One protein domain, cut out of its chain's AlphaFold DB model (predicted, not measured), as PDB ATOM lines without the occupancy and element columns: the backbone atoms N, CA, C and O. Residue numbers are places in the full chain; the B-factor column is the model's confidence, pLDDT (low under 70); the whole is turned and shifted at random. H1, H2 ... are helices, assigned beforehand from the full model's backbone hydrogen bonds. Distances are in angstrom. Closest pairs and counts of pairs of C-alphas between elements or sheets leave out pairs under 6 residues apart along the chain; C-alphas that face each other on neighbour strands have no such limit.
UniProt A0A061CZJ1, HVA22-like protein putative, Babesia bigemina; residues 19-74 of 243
ATOM      1  N   TRP A  19      26.052  64.343 201.063       76.56
ATOM      2  CA  TRP A  19      27.424  64.849 201.010       76.56
ATOM      3  C   TRP A  19      28.009  64.940 199.594       76.56
ATOM      4  O   TRP A  19      28.846  65.806 199.353       76.56
ATOM      5  N   ASP A  20      27.511  64.153 198.637       76.75
ATOM      6  CA  ASP A  20      27.942  64.206 197.231       76.75
ATOM      7  C   ASP A  20      27.428  65.477 196.518       76.75
ATOM      8  O   ASP A  20      27.829  65.779 195.392       76.75
ATOM      9  N   CYS A  21      26.528  66.232 197.165       71.75
ATOM     10  CA  CYS A  21      26.009  67.512 196.676       71.75
ATOM     11  C   CYS A  21      26.931  68.702 197.004       71.75
ATOM     12  O   CYS A  21      26.706  69.797 196.491       71.75
ATOM     13  N   PHE A  22      27.940  68.507 197.861       76.75
ATOM     14  CA  PHE A  22      28.824  69.564 198.380       76.75
ATOM     15  C   PHE A  22      30.304  69.326 198.041       76.75
ATOM     16  O   PHE A  22      31.202  69.777 198.755       76.75
ATOM     17  N   GLN A  23      30.567  68.586 196.969       73.50
ATOM     18  CA  GLN A  23      31.919  68.274 196.526       73.50
ATOM     19  C   GLN A  23      32.548  69.494 195.821       73.50
ATOM     20  O   GLN A  23      31.856  70.275 195.180       73.50
ATOM     21  N   ASP A  24      33.859  69.688 195.987       69.88
ATOM     22  CA  ASP A  24      34.656  70.784 195.395       69.88
ATOM     23  C   ASP A  24      34.405  72.204 195.946       69.88
ATOM     24  O   ASP A  24      34.836  73.197 195.361       69.88
ATOM     25  N   GLY A  25      33.752  72.329 197.109       67.38
ATOM     26  CA  GLY A  25      33.503  73.630 197.752       67.38
ATOM     27  C   GLY A  25      32.400  74.459 197.080       67.38
ATOM     28  O   GLY A  25      32.128  75.581 197.509       67.38
ATOM     29  N   ALA A  26      31.737  73.896 196.068       69.88
ATOM     30  CA  ALA A  26      30.549  74.437 195.429       69.88
ATOM     31  C   ALA A  26      29.347  73.515 195.678       69.88
ATOM     32  O   ALA A  26      29.487  72.314 195.898       69.88
ATOM     33  N   VAL A  27      28.147  74.092 195.665       77.56
ATOM     34  CA  VAL A  27      26.902  73.330 195.799       77.56
ATOM     35  C   VAL A  27      26.458  72.870 194.416       77.56
ATOM     36  O   VAL A  27      26.142  73.698 193.559       77.56
ATOM     37  N   ASP A  28      26.391  71.556 194.206       81.81
ATOM     38  CA  ASP A  28      25.780  70.970 193.014       81.81
ATOM     39  C   ASP A  28      24.252  71.017 193.159       81.81
ATOM     40  O   ASP A  28      23.605  70.126 193.722       81.81
ATOM     41  N   TRP A  29      23.668  72.108 192.659       70.69
ATOM     42  CA  TRP A  29      22.237  72.391 192.758       70.69
ATOM     43  C   TRP A  29      21.351  71.326 192.107       70.69
ATOM     44  O   TRP A  29      20.206  71.165 192.517       70.69
ATOM     45  N   ILE A  30      21.855  70.586 191.118       76.31
ATOM     46  CA  ILE A  30      21.078  69.573 190.394       76.31
ATOM     47  C   ILE A  30      20.971  68.294 191.228       76.31
ATOM     48  O   ILE A  30      19.908  67.676 191.295       76.31
ATOM     49  N   LYS A  31      22.056  67.892 191.897       77.94
ATOM     50  CA  LYS A  31      22.024  66.755 192.829       77.94
ATOM     51  C   LYS A  31      21.254  67.093 194.101       77.94
ATOM     52  O   LYS A  31      20.484  66.262 194.584       77.94
ATOM     53  N   LEU A  32      21.401  68.321 194.597       74.88
ATOM     54  CA  LEU A  32      20.728  68.780 195.808       74.88
ATOM     55  C   LEU A  32      19.203  68.830 195.637       74.88
ATOM     56  O   LEU A  32      18.475  68.364 196.513       74.88
ATOM     57  N   THR A  33      18.700  69.349 194.512       71.00
ATOM     58  CA  THR A  33      17.251  69.373 194.243       71.00
ATOM     59  C   THR A  33      16.678  67.966 194.140       71.00
ATOM     60  O   THR A  33      15.663  67.698 194.773       71.00
ATOM     61  N   ARG A  34      17.376  67.034 193.475       73.06
ATOM     62  CA  ARG A  34      16.973  65.616 193.399       73.06
ATOM     63  C   ARG A  34      16.937  64.929 194.764       73.06
ATOM     64  O   ARG A  34      16.033  64.140 195.023       73.06
ATOM     65  N   TYR A  35      17.890  65.236 195.646       76.06
ATOM     66  CA  TYR A  35      17.896  64.725 197.019       76.06
ATOM     67  C   TYR A  35      16.664  65.195 197.806       76.06
ATOM     68  O   TYR A  35      16.020  64.407 198.501       76.06
ATOM     69  N   PHE A  36      16.302  66.474 197.674       74.38
ATOM     70  CA  PHE A  36      15.133  67.029 198.351       74.38
ATOM     71  C   PHE A  36      13.802  66.660 197.693       74.38
ATOM     72  O   PHE A  36      12.820  66.516 198.413       74.38
ATOM     73  N   ASP A  37      13.749  66.456 196.376       73.50
ATOM     74  CA  ASP A  37      12.574  65.904 195.691       73.50
ATOM     75  C   ASP A  37      12.282  64.479 196.206       73.50
ATOM     76  O   ASP A  37      11.140  64.177 196.547       73.50
ATOM     77  N   TYR A  38      13.318  63.651 196.407       72.19
ATOM     78  CA  TYR A  38      13.196  62.317 197.017       72.19
ATOM     79  C   TYR A  38      12.696  62.367 198.473       72.19
ATOM     80  O   TYR A  38      11.825  61.596 198.872       72.19
ATOM     81  N   GLN A  39      13.203  63.309 199.275       73.06
ATOM     82  CA  GLN A  39      12.732  63.541 200.649       73.06
ATOM     83  C   GLN A  39      11.299  64.106 200.692       73.06
ATOM     84  O   GLN A  39      10.539  63.804 201.611       73.06
ATOM     85  N   ALA A  40      10.906  64.922 199.711       66.50
ATOM     86  CA  ALA A  40       9.577  65.523 199.637       66.50
ATOM     87  C   ALA A  40       8.488  64.501 199.271       66.50
ATOM     88  O   ALA A  40       7.357  64.635 199.741       66.50
ATOM     89  N   GLU A  41       8.819  63.461 198.502       68.19
ATOM     90  CA  GLU A  41       7.913  62.343 198.191       68.19
ATOM     91  C   GLU A  41       7.545  61.501 199.428       68.19
ATOM     92  O   GLU A  41       6.468  60.904 199.460       68.19
ATOM     93  N   ALA A  42       8.372  61.510 200.481       69.38
ATOM     94  CA  ALA A  42       8.079  60.827 201.745       69.38
ATOM     95  C   ALA A  42       6.955  61.500 202.563       69.38
ATOM     96  O   ALA A  42       6.385  60.872 203.458       69.38
ATOM     97  N   PHE A  43       6.603  62.758 202.262       71.62
ATOM     98  CA  PHE A  43       5.570  63.508 202.977       71.62
ATOM     99  C   PHE A  43       4.338  63.767 202.082       71.62
ATOM    100  O   PHE A  43       4.386  64.625 201.197       71.62
ATOM    101  N   PRO A  44       3.174  63.135 202.346       67.06
ATOM    102  CA  PRO A  44       1.967  63.280 201.512       67.06
ATOM    103  C   PRO A  44       1.381  64.708 201.474       67.06
ATOM    104  O   PRO A  44       0.530  65.029 200.644       67.06
ATOM    105  N   LEU A  45       1.847  65.591 202.358       59.06
ATOM    106  CA  LEU A  45       1.419  66.987 202.459       59.06
ATOM    107  C   LEU A  45       2.031  67.873 201.351       59.06
ATOM    108  O   LEU A  45       1.404  68.840 200.922       59.06
ATOM    109  N   MET A  46       3.215  67.525 200.829       59.84
ATOM    110  CA  MET A  46       3.939  68.358 199.852       59.84
ATOM    111  C   MET A  46       3.425  68.211 198.418       59.84
ATOM    112  O   MET A  46       3.378  69.187 197.667       59.84
ATOM    113  N   THR A  47       2.939  67.027 198.050       63.78
ATOM    114  CA  THR A  47       2.311  66.777 196.740       63.78
ATOM    115  C   THR A  47       0.986  67.531 196.582       63.78
ATOM    116  O   THR A  47       0.641  67.969 195.483       63.78
ATOM    117  N   SER A  48       0.272  67.756 197.689       68.19
ATOM    118  CA  SER A  48      -0.970  68.539 197.720       68.19
ATOM    119  C   SER A  48      -0.728  70.028 197.445       68.19
ATOM    120  O   SER A  48      -1.493  70.653 196.713       68.19
ATOM    121  N   ILE A  49       0.367  70.585 197.970       63.66
ATOM    122  CA  ILE A  49       0.748  71.994 197.782       63.66
ATOM    123  C   ILE A  49       1.353  72.213 196.384       63.66
ATOM    124  O   ILE A  49       1.032  73.198 195.718       63.66
ATOM    125  N   SER A  50       2.149  71.259 195.888       62.69
ATOM    126  CA  SER A  50       2.722  71.299 194.533       62.69
ATOM    127  C   SER A  50       1.652  71.424 193.439       62.69
ATOM    128  O   SER A  50       1.822  72.192 192.490       62.69
ATOM    129  N   ARG A  51       0.495  70.767 193.612       62.22
ATOM    130  CA  ARG A  51      -0.616  70.802 192.645       62.22
ATOM    131  C   ARG A  51      -1.244  72.192 192.477       62.22
ATOM    132  O   ARG A  51      -1.741  72.500 191.398       62.22
ATOM    133  N   VAL A  52      -1.205  73.027 193.515       72.88
ATOM    134  CA  VAL A  52      -1.738  74.401 193.486       72.88
ATOM    135  C   VAL A  52      -0.699  75.387 192.944       72.88
ATOM    136  O   VAL A  52      -1.054  76.334 192.247       72.88
ATOM    137  N   VAL A  53       0.587  75.150 193.226       71.31
ATOM    138  CA  VAL A  53       1.676  76.114 192.975       71.31
ATOM    139  C   VAL A  53       2.465  75.822 191.679       71.31
ATOM    140  O   VAL A  53       3.196  76.688 191.211       71.31
ATOM    141  N   LYS A  54       2.290  74.651 191.040       71.62
ATOM    142  CA  LYS A  54       3.005  74.212 189.811       71.62
ATOM    143  C   LYS A  54       4.547  74.197 189.919       71.62
ATOM    144  O   LYS A  54       5.233  74.246 188.903       71.62
ATOM    145  N   LEU A  55       5.102  74.112 191.128       73.75
ATOM    146  CA  LEU A  55       6.551  74.033 191.383       73.75
ATOM    147  C   LEU A  55       6.968  72.631 191.859       73.75
ATOM    148  O   LEU A  55       6.137  71.888 192.398       73.75
ATOM    149  N   SER A  56       8.258  72.289 191.687       72.31
ATOM    150  CA  SER A  56       8.821  71.002 192.137       72.31
ATOM    151  C   SER A  56       8.669  70.835 193.658       72.31
ATOM    152  O   SER A  56       9.015  71.769 194.395       72.31
ATOM    153  N   PRO A  57       8.180  69.682 194.157       70.62
ATOM    154  CA  PRO A  57       7.960  69.439 195.587       70.62
ATOM    155  C   PRO A  57       9.192  69.670 196.479       70.62
ATOM    156  O   PRO A  57       9.053  70.218 197.574       70.62
ATOM    157  N   GLY A  58      10.397  69.327 196.019       74.25
ATOM    158  CA  GLY A  58      11.642  69.530 196.762       74.25
ATOM    159  C   GLY A  58      12.029  71.001 196.895       74.25
ATOM    160  O   GLY A  58      12.485  71.425 197.954       74.25
ATOM    161  N   ILE A  59      11.758  71.823 195.876       77.31
ATOM    162  CA  ILE A  59      11.982  73.277 195.943       77.31
ATOM    163  C   ILE A  59      11.046  73.912 196.976       77.31
ATOM    164  O   ILE A  59      11.476  74.758 197.755       77.31
ATOM    165  N   ILE A  60       9.784  73.475 197.038       79.19
ATOM    166  CA  ILE A  60       8.820  73.947 198.043       79.19
ATOM    167  C   ILE A  60       9.291  73.581 199.456       79.19
ATOM    168  O   ILE A  60       9.177  74.398 200.366       79.19
ATOM    169  N   LEU A  61       9.861  72.389 199.641       79.81
ATOM    170  CA  LEU A  61      10.404  71.947 200.924       79.81
ATOM    171  C   LEU A  61      11.638  72.766 201.336       79.81
ATOM    172  O   LEU A  61      11.712  73.206 202.481       79.81
ATOM    173  N   ILE A  62      12.552  73.061 200.407       81.50
ATOM    174  CA  ILE A  62      13.693  73.953 200.665       81.50
ATOM    175  C   ILE A  62      13.201  75.365 201.004       81.50
ATOM    176  O   ILE A  62      13.640  75.927 202.000       81.50
ATOM    177  N   ILE A  63      12.252  75.925 200.245       83.50
ATOM    178  CA  ILE A  63      11.672  77.251 200.519       83.50
ATOM    179  C   ILE A  63      10.949  77.264 201.865       83.50
ATOM    180  O   ILE A  63      11.070  78.237 202.590       83.50
ATOM    181  N   SER A  64      10.234  76.201 202.228       77.94
ATOM    182  CA  SER A  64       9.563  76.042 203.521       77.94
ATOM    183  C   SER A  64      10.559  76.009 204.678       77.94
ATOM    184  O   SER A  64      10.382  76.728 205.656       77.94
ATOM    185  N   ILE A  65      11.638  75.231 204.558       81.56
ATOM    186  CA  ILE A  65      12.694  75.145 205.572       81.56
ATOM    187  C   ILE A  65      13.431  76.479 205.676       81.56
ATOM    188  O   ILE A  65      13.637  76.976 206.776       81.56
ATOM    189  N   VAL A  66      13.778  77.096 204.549       82.31
ATOM    190  CA  VAL A  66      14.430  78.408 204.508       82.31
ATOM    191  C   VAL A  66      13.493  79.491 205.039       82.31
ATOM    192  O   VAL A  66      13.929  80.321 205.821       82.31
ATOM    193  N   ALA A  67      12.202  79.460 204.716       78.62
ATOM    194  CA  ALA A  67      11.202  80.374 205.257       78.62
ATOM    195  C   ALA A  67      10.982  80.142 206.752       78.62
ATOM    196  O   ALA A  67      10.865  81.113 207.477       78.62
ATOM    197  N   LEU A  68      10.989  78.902 207.246       74.94
ATOM    198  CA  LEU A  68      10.955  78.595 208.677       74.94
ATOM    199  C   LEU A  68      12.209  79.099 209.382       74.94
ATOM    200  O   LEU A  68      12.095  79.702 210.441       74.94
ATOM    201  N   LEU A  69      13.389  78.912 208.791       71.88
ATOM    202  CA  LEU A  69      14.650  79.434 209.310       71.88
ATOM    203  C   LEU A  69      14.673  80.967 209.284       71.88
ATOM    204  O   LEU A  69      15.119  81.574 210.248       71.88
ATOM    205  N   ILE A  70      14.124  81.603 208.246       72.50
ATOM    206  CA  ILE A  70      13.971  83.061 208.139       72.50
ATOM    207  C   ILE A  70      12.889  83.569 209.098       72.50
ATOM    208  O   ILE A  70      13.073  84.612 209.698       72.50
ATOM    209  N   ILE A  71      11.785  82.857 209.315       68.44
ATOM    210  CA  ILE A  71      10.759  83.197 210.313       68.44
ATOM    211  C   ILE A  71      11.312  82.989 211.727       68.44
ATOM    212  O   ILE A  71      10.965  83.735 212.632       68.44
ATOM    213  N   PHE A  72      12.201  82.026 211.938       66.88
ATOM    214  CA  PHE A  72      12.875  81.811 213.216       66.88
ATOM    215  C   PHE A  72      13.974  82.858 213.471       66.88
ATOM    216  O   PHE A  72      14.129  83.311 214.602       66.88
ATOM    217  N   ALA A  73      14.686  83.282 212.421       63.97
ATOM    218  CA  ALA A  73      15.757  84.280 212.476       63.97
ATOM    219  C   ALA A  73      15.257  85.738 212.421       63.97
ATOM    220  O   ALA A  73      15.864  86.623 213.007       63.97
ATOM    221  N   CYS A  74      14.147  86.005 211.732       62.34
ATOM    222  CA  CYS A  74      13.560  87.338 211.536       62.34
ATOM    223  C   CYS A  74      12.274  87.531 212.361       62.34
ATOM    224  O   CYS A  74      11.802  88.651 212.566       62.34
TER     225      CYS A  74
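What this domain is: This is residues 19 to 74 of the 243 residues of the protein "HVA22-like protein putative" of Babesia bigemina (UniProt A0A061CZJ1). The model has the shape of a T: helix H3 is the stem, and it stands about perpendicular to a thin crossbar made by H1, H2 and the stretch of residues 19 to 28, which makes one end of the bar. H1 and H2 meet at a corner, the first turns of H3 pack on both, and residues 63 to 74 of H3 stick out free from the bar. The printed part has 56 residues with three named helices, in the order H1, H2, H3, and no named strand; the class is all helix. It is only just loose, close to compact, with a radius of gyration of the C-alphas of 12.5 A, and spans 36 by 28 by 18 A.

How they stand to each other: H3, residues 57 to 74, is the longest helix. It touches H1, residues 29 to 41, with residues 57 to 62 alone; the closest C-alphas are those of Asp 37 and Gly 58, 3.9 A apart. The lines of H1 and H3 stand about perpendicular, at 85 degrees. H3 also touches H2, residues 44 to 53, with residues 57 to 61 alone, and the closest C-alphas are those of Ser 50 and Pro 57, 5.7 A apart. The lines of H2 and H3 are about perpendicular too, at 87 degrees. H1 and H2 only just touch, with 3 pairs of C-alphas within 8 A, and they touch only at the corner by their link; H1 does so with residues 40 to 41 alone. Their closest C-alphas are those of Ala 40 and Met 46, 6.3 A apart. H1 and H2 stand at a steep tilt of 61 degrees, opposite ways. In H1 and H3 every O i to N i+4 pair is within hydrogen-bond range; in H2 it is 3 of 6.

Where its parts are: H3 begins at C-alpha 57 at (7.960, 69.439, 195.587) and ends at C-alpha 74 at (13.560, 87.338, 211.536), 24.6 A from first to last C-alpha. H1 begins at C-alpha 29 at (22.237, 72.391, 192.758) and is 18.3 A long from first to last C-alpha. H2, from Pro 44 to Val 53, is 15.4 A long in the same sense.

The domain as a whole: The C-alphas farthest apart in the domain are those of Asp 24 and Val 52, at 36.6 A. Without residues 63 to 74, which stand free, the body of 44 residues spans 36 by 18 by 11 A. The links H1 to H2 and H2 to H3 are tight, and the printed part has no cut. The mean pLDDT of the printed part is 72.3; residues 24 to 26, 40 to 42, 44 to 51 and 71 to 74 are under 70.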